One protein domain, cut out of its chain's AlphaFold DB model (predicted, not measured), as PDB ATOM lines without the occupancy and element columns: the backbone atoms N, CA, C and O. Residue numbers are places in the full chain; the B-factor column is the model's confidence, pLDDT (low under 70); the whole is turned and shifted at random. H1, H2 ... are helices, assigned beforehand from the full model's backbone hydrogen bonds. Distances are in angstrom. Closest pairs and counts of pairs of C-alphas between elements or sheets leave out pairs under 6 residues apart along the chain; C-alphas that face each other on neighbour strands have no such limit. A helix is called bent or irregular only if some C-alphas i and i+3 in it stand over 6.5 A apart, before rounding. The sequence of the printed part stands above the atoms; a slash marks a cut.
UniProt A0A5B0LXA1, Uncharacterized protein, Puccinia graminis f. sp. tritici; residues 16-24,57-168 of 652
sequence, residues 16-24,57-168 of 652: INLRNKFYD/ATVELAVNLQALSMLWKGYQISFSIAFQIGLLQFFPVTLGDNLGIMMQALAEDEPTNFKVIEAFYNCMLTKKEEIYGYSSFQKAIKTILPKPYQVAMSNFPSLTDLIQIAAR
ATOM      1  N   ILE A  16      18.469 -59.206 -16.207       79.75
ATOM      2  CA  ILE A  16      17.367 -59.277 -15.234       79.75
ATOM      3  C   ILE A  16      17.891 -59.056 -13.813       79.75
ATOM      4  O   ILE A  16      17.297 -58.281 -13.065       79.75
ATOM      5  N   ASN A  17      19.016 -59.677 -13.453       80.00
ATOM      6  CA  ASN A  17      19.651 -59.471 -12.153       80.00
ATOM      7  C   ASN A  17      20.104 -58.021 -11.970       80.00
ATOM      8  O   ASN A  17      19.880 -57.450 -10.908       80.00
ATOM      9  N   LEU A  18      20.685 -57.402 -13.002       77.94
ATOM     10  CA  LEU A  18      21.102 -56.003 -12.950       77.94
ATOM     11  C   LEU A  18      19.906 -55.055 -12.797       77.94
ATOM     12  O   LEU A  18      19.943 -54.140 -11.981       77.94
ATOM     13  N   ARG A  19      18.818 -55.308 -13.532       79.19
ATOM     14  CA  ARG A  19      17.565 -54.554 -13.409       79.19
ATOM     15  C   ARG A  19      16.971 -54.682 -12.009       79.19
ATOM     16  O   ARG A  19      16.552 -53.676 -11.450       79.19
ATOM     17  N   ASN A  20      16.933 -55.890 -11.450       78.56
ATOM     18  CA  ASN A  20      16.426 -56.112 -10.097       78.56
ATOM     19  C   ASN A  20      17.324 -55.423  -9.059       78.56
ATOM     20  O   ASN A  20      16.811 -54.750  -8.181       78.56
ATOM     21  N   LYS A  21      18.651 -55.464  -9.232       77.50
ATOM     22  CA  LYS A  21      19.601 -54.730  -8.382       77.50
ATOM     23  C   LYS A  21      19.367 -53.215  -8.425       77.50
ATOM     24  O   LYS A  21      19.386 -52.564  -7.388       77.50
ATOM     25  N   PHE A  22      19.110 -52.649  -9.607       72.69
ATOM     26  CA  PHE A  22      18.738 -51.235  -9.746       72.69
ATOM     27  C   PHE A  22      17.383 -50.920  -9.113       72.69
ATOM     28  O   PHE A  22      17.232 -49.869  -8.500       72.69
ATOM     29  N   TYR A  23      16.414 -51.825  -9.241       68.19
ATOM     30  CA  TYR A  23      15.120 -51.698  -8.581       68.19
ATOM     31  C   TYR A  23      15.274 -51.698  -7.055       68.19
ATOM     32  O   TYR A  23      14.742 -50.812  -6.399       68.19
ATOM     33  N   ASP A  24      16.078 -52.604  -6.500       67.94
ATOM     34  CA  ASP A  24      16.351 -52.669  -5.063       67.94
ATOM     35  C   ASP A  24      17.052 -51.399  -4.561       67.94
ATOM     36  O   ASP A  24      16.700 -50.885  -3.505       67.94
ATOM     37  N   ALA A  57      22.612 -54.286 -24.396       79.06
ATOM     38  CA  ALA A  57      21.518 -54.385 -23.439       79.06
ATOM     39  C   ALA A  57      21.828 -53.729 -22.082       79.06
ATOM     40  O   ALA A  57      20.952 -53.114 -21.478       79.06
ATOM     41  N   THR A  58      23.073 -53.802 -21.594       79.88
ATOM     42  CA  THR A  58      23.464 -53.071 -20.373       79.88
ATOM     43  C   THR A  58      23.503 -51.561 -20.613       79.88
ATOM     44  O   THR A  58      23.166 -50.798 -19.713       79.88
ATOM     45  N   VAL A  59      23.877 -51.125 -21.825       80.31
ATOM     46  CA  VAL A  59      23.823 -49.708 -22.223       80.31
ATOM     47  C   VAL A  59      22.373 -49.234 -22.310       80.31
ATOM     48  O   VAL A  59      22.052 -48.186 -21.762       80.31
ATOM     49  N   GLU A  60      21.483 -50.014 -22.926       84.06
ATOM     50  CA  GLU A  60      20.049 -49.708 -22.985       84.06
ATOM     51  C   GLU A  60      19.434 -49.590 -21.582       84.06
ATOM     52  O   GLU A  60      18.738 -48.619 -21.285       84.06
ATOM     53  N   LEU A  61      19.749 -50.526 -20.680       81.88
ATOM     54  CA  LEU A  61      19.287 -50.473 -19.294       81.88
ATOM     55  C   LEU A  61      19.819 -49.234 -18.553       81.88
ATOM     56  O   LEU A  61      19.062 -48.601 -17.820       81.88
ATOM     57  N   ALA A  62      21.082 -48.855 -18.768       77.25
ATOM     58  CA  ALA A  62      21.661 -47.647 -18.180       77.25
ATOM     59  C   ALA A  62      20.999 -46.364 -18.714       77.25
ATOM     60  O   ALA A  62      20.696 -45.463 -17.935       77.25
ATOM     61  N   VAL A  63      20.718 -46.292 -20.020       81.25
ATOM     62  CA  VAL A  63      19.989 -45.169 -20.634       81.25
ATOM     63  C   VAL A  63      18.573 -45.067 -20.066       81.25
ATOM     64  O   VAL A  63      18.147 -43.974 -19.690       81.25
ATOM     65  N   ASN A  64      17.864 -46.190 -19.938       80.44
ATOM     66  CA  ASN A  64      16.519 -46.226 -19.361       80.44
ATOM     67  C   ASN A  64      16.516 -45.815 -17.882       80.44
ATOM     68  O   ASN A  64      15.654 -45.043 -17.465       80.44
ATOM     69  N   LEU A  65      17.498 -46.272 -17.097       77.94
ATOM     70  CA  LEU A  65      17.655 -45.871 -15.698       77.94
ATOM     71  C   LEU A  65      17.951 -44.371 -15.575       77.94
ATOM     72  O   LEU A  65      17.361 -43.694 -14.734       77.94
ATOM     73  N   GLN A  66      18.820 -43.835 -16.434       77.25
ATOM     74  CA  GLN A  66      19.126 -42.407 -16.465       77.25
ATOM     75  C   GLN A  66      17.893 -41.579 -16.850       77.25
ATOM     76  O   GLN A  66      17.628 -40.549 -16.233       77.25
ATOM     77  N   ALA A  67      17.111 -42.027 -17.835       78.44
ATOM     78  CA  ALA A  67      15.859 -41.379 -18.218       78.44
ATOM     79  C   ALA A  67      14.838 -41.390 -17.069       78.44
ATOM     80  O   ALA A  67      14.262 -40.349 -16.758       78.44
ATOM     81  N   LEU A  68      14.673 -42.534 -16.396       76.25
ATOM     82  CA  LEU A  68      13.810 -42.665 -15.223       76.25
ATOM     83  C   LEU A  68      14.264 -41.747 -14.083       76.25
ATOM     84  O   LEU A  68      13.440 -41.039 -13.516       76.25
ATOM     85  N   SER A  69      15.566 -41.698 -13.794       74.75
ATOM     86  CA  SER A  69      16.151 -40.814 -12.779       74.75
ATOM     87  C   SER A  69      15.887 -39.335 -13.089       74.75
ATOM     88  O   SER A  69      15.456 -38.585 -12.215       74.75
ATOM     89  N   MET A  70      16.053 -38.910 -14.347       74.19
ATOM     90  CA  MET A  70      15.746 -37.536 -14.765       74.19
ATOM     91  C   MET A  70      14.251 -37.201 -14.657       74.19
ATOM     92  O   MET A  70      13.906 -36.087 -14.265       74.19
ATOM     93  N   LEU A  71      13.366 -38.145 -14.997       74.69
ATOM     94  CA  LEU A  71      11.917 -37.981 -14.841       74.69
ATOM     95  C   LEU A  71      11.524 -37.888 -13.365       74.69
ATOM     96  O   LEU A  71      10.765 -36.997 -12.997       74.69
ATOM     97  N   TRP A  72      12.081 -38.762 -12.526       74.38
ATOM     98  CA  TRP A  72      11.855 -38.778 -11.082       74.38
ATOM     99  C   TRP A  72      12.305 -37.474 -10.422       74.38
ATOM    100  O   TRP A  72      11.566 -36.855  -9.663       74.38
ATOM    101  N   LYS A  73      13.488 -36.992 -10.801       74.56
ATOM    102  CA  LYS A  73      14.023 -35.703 -10.369       74.56
ATOM    103  C   LYS A  73      13.113 -34.535 -10.761       74.56
ATOM    104  O   LYS A  73      12.763 -33.704  -9.928       74.56
ATOM    105  N   GLY A  74      12.709 -34.468 -12.033       75.62
ATOM    106  CA  GLY A  74      11.800 -33.423 -12.514       75.62
ATOM    107  C   GLY A  74      10.452 -33.451 -11.792       75.62
ATOM    108  O   GLY A  74       9.901 -32.400 -11.459       75.62
ATOM    109  N   TYR A  75       9.963 -34.654 -11.497       77.69
ATOM    110  CA  TYR A  75       8.765 -34.892 -10.706       77.69
ATOM    111  C   TYR A  75       8.892 -34.352  -9.271       77.69
ATOM    112  O   TYR A  75       8.071 -33.528  -8.868       77.69
ATOM    113  N   GLN A  76       9.946 -34.731  -8.538       76.81
ATOM    114  CA  GLN A  76      10.194 -34.284  -7.158       76.81
ATOM    115  C   GLN A  76      10.266 -32.756  -7.050       76.81
ATOM    116  O   GLN A  76       9.614 -32.149  -6.201       76.81
ATOM    117  N   ILE A  77      11.013 -32.123  -7.956       79.50
ATOM    118  CA  ILE A  77      11.165 -30.665  -7.990       79.50
ATOM    119  C   ILE A  77       9.818 -29.981  -8.273       79.50
ATOM    120  O   ILE A  77       9.460 -29.019  -7.594       79.50
ATOM    121  N   SER A  78       9.042 -30.496  -9.233       83.25
ATOM    122  CA  SER A  78       7.725 -29.937  -9.572       83.25
ATOM    123  C   SER A  78       6.737 -30.036  -8.410       83.25
ATOM    124  O   SER A  78       5.978 -29.098  -8.175       83.25
ATOM    125  N   PHE A  79       6.760 -31.142  -7.661       84.31
ATOM    126  CA  PHE A  79       5.916 -31.337  -6.479       84.31
ATOM    127  C   PHE A  79       6.317 -30.431  -5.317       84.31
ATOM    128  O   PHE A  79       5.441 -29.856  -4.673       84.31
ATOM    129  N   SER A  80       7.621 -30.247  -5.086       83.38
ATOM    130  CA  SER A  80       8.113 -29.296  -4.085       83.38
ATOM    131  C   SER A  80       7.674 -27.868  -4.421       83.38
ATOM    132  O   SER A  80       7.094 -27.188  -3.578       83.38
ATOM    133  N   ILE A  81       7.825 -27.435  -5.677       85.81
ATOM    134  CA  ILE A  81       7.345 -26.115  -6.112       85.81
ATOM    135  C   ILE A  81       5.825 -26.002  -5.951       85.81
ATOM    136  O   ILE A  81       5.347 -25.005  -5.416       85.81
ATOM    137  N   ALA A  82       5.054 -27.014  -6.361       88.25
ATOM    138  CA  ALA A  82       3.599 -27.010  -6.216       88.25
ATOM    139  C   ALA A  82       3.150 -26.838  -4.757       88.25
ATOM    140  O   ALA A  82       2.272 -26.022  -4.470       88.25
ATOM    141  N   PHE A  83       3.791 -27.568  -3.842       87.44
ATOM    142  CA  PHE A  83       3.560 -27.466  -2.405       87.44
ATOM    143  C   PHE A  83       3.832 -26.049  -1.890       87.44
ATOM    144  O   PHE A  83       2.978 -25.439  -1.246       87.44
ATOM    145  N   GLN A  84       4.995 -25.491  -2.230       84.69
ATOM    146  CA  GLN A  84       5.393 -24.166  -1.762       84.69
ATOM    147  C   GLN A  84       4.528 -23.048  -2.351       84.69
ATOM    148  O   GLN A  84       4.172 -22.124  -1.625       84.69
ATOM    149  N   ILE A  85       4.114 -23.147  -3.620       85.25
ATOM    150  CA  ILE A  85       3.149 -22.208  -4.219       85.25
ATOM    151  C   ILE A  85       1.818 -22.252  -3.453       85.25
ATOM    152  O   ILE A  85       1.228 -21.200  -3.199       85.25
ATOM    153  N   GLY A  86       1.348 -23.448  -3.078       86.69
ATOM    154  CA  GLY A  86       0.105 -23.628  -2.322       86.69
ATOM    155  C   GLY A  86       0.142 -22.963  -0.946       86.69
ATOM    156  O   GLY A  86      -0.836 -22.339  -0.540       86.69
ATOM    157  N   LEU A  87       1.288 -23.027  -0.264       83.06
ATOM    158  CA  LEU A  87       1.503 -22.377   1.030       83.06
ATOM    159  C   LEU A  87       1.680 -20.861   0.909       83.06
ATOM    160  O   LEU A  87       0.949 -20.088   1.529       83.06
ATOM    161  N   LEU A  88       2.644 -20.421   0.097       80.44
ATOM    162  CA  LEU A  88       3.035 -19.012  -0.032       80.44
ATOM    163  C   LEU A  88       1.944 -18.135  -0.654       80.44
ATOM    164  O   LEU A  88       2.023 -16.912  -0.612       80.44
ATOM    165  N   GLN A  89       0.893 -18.747  -1.197       77.88
ATOM    166  CA  GLN A  89      -0.325 -18.044  -1.561       77.88
ATOM    167  C   GLN A  89      -1.009 -17.354  -0.372       77.88
ATOM    168  O   GLN A  89      -1.645 -16.323  -0.574       77.88
ATOM    169  N   PHE A  90      -0.898 -17.911   0.833       79.81
ATOM    170  CA  PHE A  90      -1.512 -17.356   2.041       79.81
ATOM    171  C   PHE A  90      -0.502 -16.665   2.961       79.81
ATOM    172  O   PHE A  90      -0.890 -15.851   3.796       79.81
ATOM    173  N   PHE A  91       0.785 -16.969   2.790       76.44
ATOM    174  CA  PHE A  91       1.885 -16.421   3.580       76.44
ATOM    175  C   PHE A  91       2.847 -15.675   2.651       76.44
ATOM    176  O   PHE A  91       3.859 -16.247   2.232       76.44
ATOM    177  N   PRO A  92       2.522 -14.429   2.257       65.19
ATOM    178  CA  PRO A  92       3.371 -13.670   1.355       65.19
ATOM    179  C   PRO A  92       4.751 -13.445   1.980       65.19
ATOM    180  O   PRO A  92       4.887 -13.134   3.164       65.19
ATOM    181  N   VAL A  93       5.777 -13.614   1.151       64.56
ATOM    182  CA  VAL A  93       7.183 -13.442   1.519       64.56
ATOM    183  C   VAL A  93       7.519 -11.952   1.514       64.56
ATOM    184  O   VAL A  93       7.325 -11.283   0.498       64.56
ATOM    185  N   THR A  94       8.054 -11.423   2.615       58.84
ATOM    186  CA  THR A  94       8.537 -10.035   2.680       58.84
ATOM    187  C   THR A  94      10.036  -9.984   2.446       58.84
ATOM    188  O   THR A  94      10.792 -10.404   3.312       58.84
ATOM    189  N   LEU A  95      10.475  -9.454   1.303       53.44
ATOM    190  CA  LEU A  95      11.895  -9.301   0.961       53.44
ATOM    191  C   LEU A  95      12.691  -8.628   2.092       53.44
ATOM    192  O   LEU A  95      12.547  -7.432   2.324       53.44
ATOM    193  N   GLY A  96      13.546  -9.401   2.763       57.66
ATOM    194  CA  GLY A  96      14.643  -8.864   3.563       57.66
ATOM    195  C   GLY A  96      15.891  -8.665   2.701       57.66
ATOM    196  O   GLY A  96      16.059  -9.342   1.682       57.66
ATOM    197  N   ASP A  97      16.799  -7.795   3.142       54.06
ATOM    198  CA  ASP A  97      18.049  -7.452   2.435       54.06
ATOM    199  C   ASP A  97      18.958  -8.671   2.146       54.06
ATOM    200  O   ASP A  97      19.834  -8.620   1.284       54.06
ATOM    201  N   ASN A  98      18.709  -9.804   2.810       59.44
ATOM    202  CA  ASN A  98      19.507 -11.026   2.715       59.44
ATOM    203  C   ASN A  98      19.008 -12.054   1.680       59.44
ATOM    204  O   ASN A  98      19.633 -13.109   1.554       59.44
ATOM    205  N   LEU A  99      17.925 -11.799   0.923       67.94
ATOM    206  CA  LEU A  99      17.380 -12.804  -0.014       67.94
ATOM    207  C   LEU A  99      18.419 -13.249  -1.059       67.94
ATOM    208  O   LEU A  99      18.556 -14.442  -1.311       67.94
ATOM    209  N   GLY A 100      19.180 -12.316  -1.638       68.00
ATOM    210  CA  GLY A 100      20.201 -12.652  -2.640       68.00
ATOM    211  C   GLY A 100      21.302 -13.563  -2.085       68.00
ATOM    212  O   GLY A 100      21.715 -14.509  -2.751       68.00
ATOM    213  N   ILE A 101      21.711 -13.327  -0.834       68.38
ATOM    214  CA  ILE A 101      22.710 -14.137  -0.124       68.38
ATOM    215  C   ILE A 101      22.148 -15.536   0.159       68.38
ATOM    216  O   ILE A 101      22.824 -16.531  -0.094       68.38
ATOM    217  N   MET A 102      20.894 -15.627   0.617       68.88
ATOM    218  CA  MET A 102      20.218 -16.906   0.852       68.88
ATOM    219  C   MET A 102      20.091 -17.715  -0.441       68.88
ATOM    220  O   MET A 102      20.469 -18.881  -0.479       68.88
ATOM    221  N   MET A 103      19.606 -17.101  -1.520       73.19
ATOM    222  CA  MET A 103      19.462 -17.774  -2.811       73.19
ATOM    223  C   MET A 103      20.799 -18.293  -3.337       73.19
ATOM    224  O   MET A 103      20.848 -19.368  -3.932       73.19
ATOM    225  N   GLN A 104      21.885 -17.554  -3.102       72.94
ATOM    226  CA  GLN A 104      23.226 -17.978  -3.481       72.94
ATOM    227  C   GLN A 104      23.719 -19.157  -2.629       72.94
ATOM    228  O   GLN A 104      24.282 -20.097  -3.182       72.94
ATOM    229  N   ALA A 105      23.431 -19.160  -1.324       69.75
ATOM    230  CA  ALA A 105      23.724 -20.295  -0.448       69.75
ATOM    231  C   ALA A 105      22.950 -21.564  -0.857       69.75
ATOM    232  O   ALA A 105      23.526 -22.648  -0.887       69.75
ATOM    233  N   LEU A 106      21.673 -21.430  -1.232       70.56
ATOM    234  CA  LEU A 106      20.827 -22.545  -1.683       70.56
ATOM    235  C   LEU A 106      21.199 -23.071  -3.072       70.56
ATOM    236  O   LEU A 106      20.880 -24.207  -3.415       70.56
ATOM    237  N   ALA A 107      21.842 -22.243  -3.893       71.00
ATOM    238  CA  ALA A 107      22.245 -22.622  -5.239       71.00
ATOM    239  C   ALA A 107      23.541 -23.453  -5.282       71.00
ATOM    240  O   ALA A 107      23.813 -24.020  -6.339       71.00
ATOM    241  N   GLU A 108      24.308 -23.541  -4.184       70.19
ATOM    242  CA  GLU A 108      25.599 -24.258  -4.102       70.19
ATOM    243  C   GLU A 108      26.571 -23.880  -5.244       70.19
ATOM    244  O   GLU A 108      27.149 -24.744  -5.898       70.19
ATOM    245  N   ASP A 109      26.708 -22.581  -5.534       68.69
ATOM    246  CA  ASP A 109      27.534 -22.016  -6.623       68.69
ATOM    247  C   ASP A 109      27.133 -22.404  -8.066       68.69
ATOM    248  O   ASP A 109      27.798 -22.005  -9.025       68.69
ATOM    249  N   GLU A 110      26.011 -23.101  -8.270       76.56
ATOM    250  CA  GLU A 110      25.520 -23.486  -9.599       76.56
ATOM    251  C   GLU A 110      24.604 -22.406 -10.219       76.56
ATOM    252  O   GLU A 110      23.474 -22.188  -9.758       76.56
ATOM    253  N   PRO A 111      24.999 -21.763 -11.338       80.25
ATOM    254  CA  PRO A 111      24.248 -20.642 -11.913       80.25
ATOM    255  C   PRO A 111      22.835 -21.007 -12.376       80.25
ATOM    256  O   PRO A 111      21.932 -20.169 -12.381       80.25
ATOM    257  N   THR A 112      22.625 -22.251 -12.816       79.75
ATOM    258  CA  THR A 112      21.300 -22.709 -13.251       79.75
ATOM    259  C   THR A 112      20.373 -22.940 -12.066       79.75
ATOM    260  O   THR A 112      19.187 -22.638 -12.172       79.75
ATOM    261  N   ASN A 113      20.906 -23.401 -10.933       83.00
ATOM    262  CA  ASN A 113      20.141 -23.574  -9.702       83.00
ATOM    263  C   ASN A 113      19.648 -22.214  -9.203       83.00
ATOM    264  O   ASN A 113      18.449 -22.038  -8.983       83.00
ATOM    265  N   PHE A 114      20.547 -21.223  -9.167       82.44
ATOM    266  CA  PHE A 114      20.210 -19.849  -8.799       82.44
ATOM    267  C   PHE A 114      19.076 -19.281  -9.660       82.44
ATOM    268  O   PHE A 114      18.103 -18.772  -9.119       82.44
ATOM    269  N   LYS A 115      19.141 -19.428 -10.992       83.62
ATOM    270  CA  LYS A 115      18.089 -18.934 -11.905       83.62
ATOM    271  C   LYS A 115      16.721 -19.560 -11.653       83.62
ATOM    272  O   LYS A 115      15.709 -18.880 -11.793       83.62
ATOM    273  N   VAL A 116      16.676 -20.850 -11.323       84.56
ATOM    274  CA  VAL A 116      15.415 -21.550 -11.019       84.56
ATOM    275  C   VAL A 116      14.827 -21.032  -9.707       84.56
ATOM    276  O   VAL A 116      13.638 -20.722  -9.650       84.56
ATOM    277  N   ILE A 117      15.663 -20.887  -8.677       82.75
ATOM    278  CA  ILE A 117      15.271 -20.333  -7.375       82.75
ATOM    279  C   ILE A 117      14.800 -18.877  -7.543       82.75
ATOM    280  O   ILE A 117      13.732 -18.503  -7.064       82.75
ATOM    281  N   GLU A 118      15.537 -18.068  -8.300       83.38
ATOM    282  CA  GLU A 118      15.197 -16.678  -8.618       83.38
ATOM    283  C   GLU A 118      13.865 -16.565  -9.361       83.38
ATOM    284  O   GLU A 118      13.009 -15.758  -8.993       83.38
ATOM    285  N   ALA A 119      13.651 -17.393 -10.385       84.94
ATOM    286  CA  ALA A 119      12.401 -17.416 -11.133       84.94
ATOM    287  C   ALA A 119      11.209 -17.797 -10.242       84.94
ATOM    288  O   ALA A 119      10.149 -17.179 -10.353       84.94
ATOM    289  N   PHE A 120      11.387 -18.763  -9.334       86.00
ATOM    290  CA  PHE A 120      10.378 -19.133  -8.341       86.00
ATOM    291  C   PHE A 120       9.986 -17.941  -7.465       86.00
ATOM    292  O   PHE A 120       8.807 -17.581  -7.415       86.00
ATOM    293  N   TYR A 121      10.957 -17.272  -6.843       79.38
ATOM    294  CA  TYR A 121      10.669 -16.127  -5.981       79.38
ATOM    295  C   TYR A 121      10.047 -14.962  -6.737       79.38
ATOM    296  O   TYR A 121       9.064 -14.390  -6.275       79.38
ATOM    297  N   ASN A 122      10.544 -14.650  -7.932       80.06
ATOM    298  CA  ASN A 122       9.956 -13.610  -8.768       80.06
ATOM    299  C   ASN A 122       8.493 -13.918  -9.120       80.06
ATOM    300  O   ASN A 122       7.654 -13.014  -9.099       80.06
ATOM    301  N   CYS A 123       8.151 -15.183  -9.390       80.62
ATOM    302  CA  CYS A 123       6.761 -15.598  -9.583       80.62
ATOM    303  C   CYS A 123       5.907 -15.382  -8.328       80.62
ATOM    304  O   CYS A 123       4.768 -14.935  -8.456       80.62
ATOM    305  N   MET A 124       6.442 -15.657  -7.139       77.88
ATOM    306  CA  MET A 124       5.719 -15.455  -5.881       77.88
ATOM    307  C   MET A 124       5.556 -13.972  -5.517       77.88
ATOM    308  O   MET A 124       4.498 -13.584  -5.034       77.88
ATOM    309  N   LEU A 125       6.557 -13.134  -5.800       73.25
ATOM    310  CA  LEU A 125       6.561 -11.697  -5.489       73.25
ATOM    311  C   LEU A 125       5.670 -10.870  -6.422       73.25
ATOM    312  O   LEU A 125       5.056  -9.894  -6.007       73.25
ATOM    313  N   THR A 126       5.609 -11.242  -7.701       68.12
ATOM    314  CA  THR A 126       4.815 -10.518  -8.713       68.12
ATOM    315  C   THR A 126       3.344 -10.926  -8.727       68.12
ATOM    316  O   THR A 126       2.546 -10.394  -9.509       68.12
ATOM    317  N   LYS A 127       2.968 -11.877  -7.872       65.94
ATOM    318  CA  LYS A 127       1.623 -12.425  -7.806       65.94
ATOM    319  C   LYS A 127       0.646 -11.398  -7.218       65.94
ATOM    320  O   LYS A 127       0.835 -10.888  -6.119       65.94
ATOM    321  N   LYS A 128      -0.448 -11.146  -7.943       57.47
ATOM    322  CA  LYS A 128      -1.671 -10.544  -7.384       57.47
ATOM    323  C   LYS A 128      -2.430 -11.625  -6.614       57.47
ATOM    324  O   LYS A 128      -2.369 -12.772  -7.035       57.47
ATOM    325  N   GLU A 129      -3.147 -11.263  -5.552       58.56
ATOM    326  CA  GLU A 129      -3.829 -12.123  -4.551       58.56
ATOM    327  C   GLU A 129      -4.775 -13.246  -5.079       58.56
ATOM    328  O   GLU A 129      -5.468 -13.896  -4.304       58.56
ATOM    329  N   GLU A 130      -4.818 -13.528  -6.382       69.00
ATOM    330  CA  GLU A 130      -5.649 -14.557  -7.004       69.00
ATOM    331  C   GLU A 130      -5.049 -15.976  -6.899       69.00
ATOM    332  O   GLU A 130      -3.843 -16.207  -7.041       69.00
ATOM    333  N   ILE A 131      -5.921 -16.965  -6.684       78.75
ATOM    334  CA  ILE A 131      -5.593 -18.401  -6.714       78.75
ATOM    335  C   ILE A 131      -5.174 -18.798  -8.139       78.75
ATOM    336  O   ILE A 131      -5.804 -18.377  -9.112       78.75
ATOM    337  N   TYR A 132      -4.131 -19.621  -8.295       82.38
ATOM    338  CA  TYR A 132      -3.727 -20.091  -9.620       82.38
ATOM    339  C   TYR A 132      -4.777 -21.046 -10.195       82.38
ATOM    340  O   TYR A 132      -4.979 -22.146  -9.693       82.38
ATOM    341  N   GLY A 133      -5.379 -20.675 -11.324       86.19
ATOM    342  CA  GLY A 133      -6.023 -21.653 -12.201       86.19
ATOM    343  C   GLY A 133      -4.987 -22.516 -12.936       86.19
ATOM    344  O   GLY A 133      -3.827 -22.119 -13.079       86.19
ATOM    345  N   TYR A 134      -5.418 -23.657 -13.486       88.38
ATOM    346  CA  TYR A 134      -4.551 -24.627 -14.177       88.38
ATOM    347  C   TYR A 134      -3.610 -23.993 -15.216       88.38
ATOM    348  O   TYR A 134      -2.408 -24.255 -15.223       88.38
ATOM    349  N   SER A 135      -4.133 -23.115 -16.079       88.06
ATOM    350  CA  SER A 135      -3.332 -22.464 -17.126       88.06
ATOM    351  C   SER A 135      -2.240 -21.555 -16.546       88.06
ATOM    352  O   SER A 135      -1.091 -21.603 -16.989       88.06
ATOM    353  N   SER A 136      -2.579 -20.769 -15.522       87.06
ATOM    354  CA  SER A 136      -1.642 -19.874 -14.842       87.06
ATOM    355  C   SER A 136      -0.583 -20.658 -14.066       87.06
ATOM    356  O   SER A 136       0.589 -20.295 -14.121       87.06
ATOM    357  N   PHE A 137      -0.971 -21.756 -13.409       88.69
ATOM    358  CA  PHE A 137      -0.044 -22.661 -12.729       88.69
ATOM    359  C   PHE A 137       0.946 -23.289 -13.715       88.69
ATOM    360  O   PHE A 137       2.155 -23.196 -13.530       88.69
ATOM    361  N   GLN A 138       0.454 -23.852 -14.822       87.19
ATOM    362  CA  GLN A 138       1.299 -24.439 -15.865       87.19
ATOM    363  C   GLN A 138       2.260 -23.415 -16.479       87.19
ATOM    364  O   GLN A 138       3.404 -23.740 -16.796       87.19
ATOM    365  N   LYS A 139       1.817 -22.162 -16.639       87.75
ATOM    366  CA  LYS A 139       2.684 -21.068 -17.084       87.75
ATOM    367  C   LYS A 139       3.770 -20.767 -16.048       87.75
ATOM    368  O   LYS A 139       4.927 -20.675 -16.438       87.75
ATOM    369  N   ALA A 140       3.415 -20.671 -14.765       86.75
ATOM    370  CA  ALA A 140       4.371 -20.451 -13.682       86.75
ATOM    371  C   ALA A 140       5.414 -21.577 -13.618       86.75
ATOM    372  O   ALA A 140       6.606 -21.300 -13.692       86.75
ATOM    373  N   ILE A 141       4.987 -22.844 -13.612       86.56
ATOM    374  CA  ILE A 141       5.891 -24.003 -13.619       86.56
ATOM    375  C   ILE A 141       6.843 -23.966 -14.818       86.56
ATOM    376  O   ILE A 141       8.039 -24.149 -14.637       86.56
ATOM    377  N   LYS A 142       6.358 -23.662 -16.029       85.50
ATOM    378  CA  LYS A 142       7.216 -23.547 -17.226       85.50
ATOM    379  C   LYS A 142       8.192 -22.371 -17.175       85.50
ATOM    380  O   LYS A 142       9.221 -22.417 -17.842       85.50
ATOM    381  N   THR A 143       7.854 -21.305 -16.454       86.38
ATOM    382  CA  THR A 143       8.746 -20.160 -16.240       86.38
ATOM    383  C   THR A 143       9.826 -20.482 -15.212       86.38
ATOM    384  O   THR A 143      10.970 -20.081 -15.399       86.38
ATOM    385  N   ILE A 144       9.469 -21.212 -14.157       85.50
ATOM    386  CA  ILE A 144      10.367 -21.551 -13.051       85.50
ATOM    387  C   ILE A 144      11.308 -22.689 -13.448       85.50
ATOM    388  O   ILE A 144      12.519 -22.597 -13.259       85.50
ATOM    389  N   LEU A 145      10.749 -23.765 -14.005       82.56
ATOM    390  CA  LEU A 145      11.473 -24.991 -14.289       82.56
ATOM    391  C   LEU A 145      11.888 -25.086 -15.760       82.56
ATOM    392  O   LEU A 145      11.033 -25.260 -16.635       82.56
ATOM    393  N   PRO A 146      13.202 -25.058 -16.055       77.00
ATOM    394  CA  PRO A 146      13.708 -25.485 -17.346       77.00
ATOM    395  C   PRO A 146      13.536 -27.006 -17.492       77.00
ATOM    396  O   PRO A 146      13.011 -27.696 -16.613       77.00
ATOM    397  N   LYS A 147      13.969 -27.573 -18.621       73.12
ATOM    398  CA  LYS A 147      13.808 -29.016 -18.845       73.12
ATOM    399  C   LYS A 147      14.568 -29.808 -17.763       73.12
ATOM    400  O   LYS A 147      15.675 -29.399 -17.420       73.12
ATOM    401  N   PRO A 148      14.055 -30.956 -17.272       60.78
ATOM    402  CA  PRO A 148      14.616 -31.661 -16.107       60.78
ATOM    403  C   PRO A 148      16.120 -31.975 -16.176       60.78
ATOM    404  O   PRO A 148      16.803 -31.963 -15.158       60.78
ATOM    405  N   TYR A 149      16.663 -32.201 -17.377       63.66
ATOM    406  CA  TYR A 149      18.091 -32.459 -17.599       63.66
ATOM    407  C   TYR A 149      18.990 -31.213 -17.483       63.66
ATOM    408  O   TYR A 149      20.209 -31.337 -17.509       63.66
ATOM    409  N   GLN A 150      18.409 -30.013 -17.412       68.56
ATOM    410  CA  GLN A 150      19.128 -28.738 -17.321       68.56
ATOM    411  C   GLN A 150      19.339 -28.295 -15.870       68.56
ATOM    412  O   GLN A 150      20.139 -27.401 -15.631       68.56
ATOM    413  N   VAL A 151      18.631 -28.896 -14.910       69.25
ATOM    414  CA  VAL A 151      18.744 -28.554 -13.488       69.25
ATOM    415  C   VAL A 151      19.750 -29.489 -12.830       69.25
ATOM    416  O   VAL A 151      19.601 -30.710 -12.916       69.25
ATOM    417  N   ALA A 152      20.762 -28.943 -12.151       68.75
ATOM    418  CA  ALA A 152      21.747 -29.736 -11.415       68.75
ATOM    419  C   ALA A 152      21.212 -30.182 -10.039       68.75
ATOM    420  O   ALA A 152      21.446 -31.335  -9.662       68.75
ATOM    421  N   MET A 153      20.397 -29.346  -9.374       69.38
ATOM    422  CA  MET A 153      19.772 -29.608  -8.058       69.38
ATOM    423  C   MET A 153      19.075 -30.958  -7.993       69.38
ATOM    424  O   MET A 153      18.193 -31.198  -8.807       69.38
ATOM    425  N   SER A 154      19.419 -31.823  -7.038       61.69
ATOM    426  CA  SER A 154      18.694 -33.084  -6.822       61.69
ATOM    427  C   SER A 154      17.284 -32.848  -6.279       61.69
ATOM    428  O   SER A 154      16.358 -33.519  -6.716       61.69
ATOM    429  N   ASN A 155      17.135 -31.857  -5.397       66.38
ATOM    430  CA  ASN A 155      15.885 -31.463  -4.759       66.38
ATOM    431  C   ASN A 155      15.726 -29.948  -4.862       66.38
ATOM    432  O   ASN A 155      16.718 -29.222  -4.900       66.38
ATOM    433  N   PHE A 156      14.487 -29.469  -4.913       73.62
ATOM    434  CA  PHE A 156      14.228 -28.038  -4.788       73.62
ATOM    435  C   PHE A 156      14.353 -27.636  -3.310       73.62
ATOM    436  O   PHE A 156      13.845 -28.405  -2.484       73.62
ATOM    437  N   PRO A 157      14.980 -26.488  -2.976       67.81
ATOM    438  CA  PRO A 157      15.123 -26.029  -1.595       67.81
ATOM    439  C   PRO A 157      13.798 -26.123  -0.851       67.81
ATOM    440  O   PRO A 157      12.764 -25.699  -1.375       67.81
ATOM    441  N   SER A 158      13.811 -26.751   0.320       61.16
ATOM    442  CA  SER A 158      12.596 -26.954   1.098       61.16
ATOM    443  C   SER A 158      12.130 -25.620   1.659       61.16
ATOM    444  O   SER A 158      12.934 -24.717   1.877       61.16
ATOM    445  N   LEU A 159      10.831 -25.491   1.935       57.62
ATOM    446  CA  LEU A 159      10.290 -24.278   2.543       57.62
ATOM    447  C   LEU A 159      11.020 -23.930   3.846       57.62
ATOM    448  O   LEU A 159      11.207 -22.758   4.142       57.62
ATOM    449  N   THR A 160      11.491 -24.961   4.548       51.09
ATOM    450  CA  THR A 160      12.328 -24.933   5.742       51.09
ATOM    451  C   THR A 160      13.606 -24.110   5.594       51.09
ATOM    452  O   THR A 160      14.028 -23.420   6.523       51.09
ATOM    453  N   ASP A 161      14.190 -24.136   4.400       52.59
ATOM    454  CA  ASP A 161      15.394 -23.393   4.044       52.59
ATOM    455  C   ASP A 161      15.091 -21.909   3.743       52.59
ATOM    456  O   ASP A 161      15.993 -21.077   3.722       52.59
ATOM    457  N   LEU A 162      13.808 -21.565   3.563       51.78
ATOM    458  CA  LEU A 162      13.302 -20.238   3.175       51.78
ATOM    459  C   LEU A 162      12.684 -19.454   4.345       51.78
ATOM    460  O   LEU A 162      12.161 -18.352   4.163       51.78
ATOM    461  N   ILE A 163      12.693 -20.038   5.545       51.91
ATOM    462  CA  ILE A 163      11.817 -19.660   6.658       51.91
ATOM    463  C   ILE A 163      12.050 -18.251   7.194       51.91
ATOM    464  O   ILE A 163      11.089 -17.635   7.642       51.91
ATOM    465  N   GLN A 164      13.245 -17.678   7.050       51.81
ATOM    466  CA  GLN A 164      13.589 -16.362   7.612       51.81
ATOM    467  C   GLN A 164      12.736 -15.184   7.087       51.81
ATOM    468  O   GLN A 164      12.879 -14.066   7.576       51.81
ATOM    469  N   ILE A 165      11.856 -15.403   6.104       51.22
ATOM    470  CA  ILE A 165      11.253 -14.341   5.287       51.22
ATOM    471  C   ILE A 165       9.706 -14.307   5.343       51.22
ATOM    472  O   ILE A 165       9.088 -13.377   4.821       51.22
ATOM    473  N   ALA A 166       9.048 -15.291   5.969       56.47
ATOM    474  CA  ALA A 166       7.581 -15.363   6.033       56.47
ATOM    475  C   ALA A 166       7.034 -15.057   7.439       56.47
ATOM    476  O   ALA A 166       7.617 -15.457   8.446       56.47
ATOM    477  N   ALA A 167       5.879 -14.391   7.522       57.50
ATOM    478  CA  ALA A 167       5.109 -14.304   8.763       57.50
ATOM    479  C   ALA A 167       4.465 -15.673   9.079       57.50
ATOM    480  O   ALA A 167       3.991 -16.349   8.170       57.50
ATOM    481  N   ARG A 168       4.410 -16.069  10.363       67.06
ATOM    482  CA  ARG A 168       3.816 -17.348  10.840       67.06
ATOM    483  C   ARG A 168       4.504 -18.623  10.327       67.06
ATOM    484  O   ARG A 168       3.862 -19.615   9.997       67.06
TER     485      ARG A 168
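AT A GLANCE: This is residues 16 to 24 and 57 to 168 of the 652 residues of an uncharacterized protein of Puccinia graminis f. sp. tritici (UniProt A0A5B0LXA1). One long helix, H2, makes most of the longest axis, and a loose head of four shorter helices, H3 to H6, is gathered about its last part. Within the head H4 is folded between H3 and H5 in two helical hairpins, and the irregular H6 lies close by; the short H1 lies alone near the first part of H2, far from the head. The printed part has 121 residues with six named helices, H1 to H6 in chain order, and no named strand, and its class is all helix. The whole is loose, with a radius of gyration of the C-alphas of 17.1 A, and elongated, spanning 53 by 33 by 24 A.

IN THESE COORDINATES: H1, residues 16 to 24, begins with C-alpha 16 at (17.367, -59.277, -15.234). After the cut comes H2, residues 57 to 88, which is 46.3 A from first to last C-alpha and ends with C-alpha 88 at (3.035, -19.012, -0.032). H3 is residues 99 to 107, 12.1 A long. H4, residues 111 to 125, measures 20.8 A, and H5, residues 134 to 144, 15.3 A. H6, residues 159 to 165, measures 10.4 A and ends with C-alpha 165 at (11.253, -14.341, 5.287); it is irregular, with C-alphas 161 and 164 8.1 A apart.

HOW THE PARTS SIT: H4 is the hub, touching H2, H3 and H5. The hairpin of H3 and H4 has a steep tilt of 43 degrees, and its closest C-alphas, those of Ala 107 and Phe 114, are 5.0 A apart; H4 touches H3 with residues 113 to 118 alone. In the hairpin of H4 and H5 the closest C-alphas are those of Ala 119 and Ile 144, 5.0 A apart, at a steep tilt of 37 degrees, only just beyond shallow. H2, with residues 81 to 88 alone, only just touches residues 120 to 124 of H4, with 3 pairs of C-alphas within 8 A; the closest, those of Leu 88 and Met 124, are 7.4 A apart. The helix packing is only just mostly crossed, with 1 of these 3 pairs at a shallow tilt. H6 is close to H2 but not clearly touching it, with the C-alphas of Gln 84 and Leu 159 closest at 6.5 A. H1 is likewise close to H2 but not clearly touching it, with the C-alphas of Arg 19 and Leu 61 closest at 7.4 A; H1 is apart from H3, H4, H5 and H6. In H1 to H5 every O i to N i+4 pair is within hydrogen-bond range; in H6 1 of 3 is, and 1 of 4 O i to N i+3 pairs.

THE WHOLE: The C-alphas farthest apart are those of Ile 16 and Asp 97, 54.8 A. Residues 25 to 56 are not printed, and C-alphas 24 and 57 are 19.2 A apart across the cut. The link from H5 to H6, residues 145 to 158, is long. The model's mean pLDDT over the printed part is 74.4; residues under 70 include 92 to 102, 148 to 155 and 157 to 168.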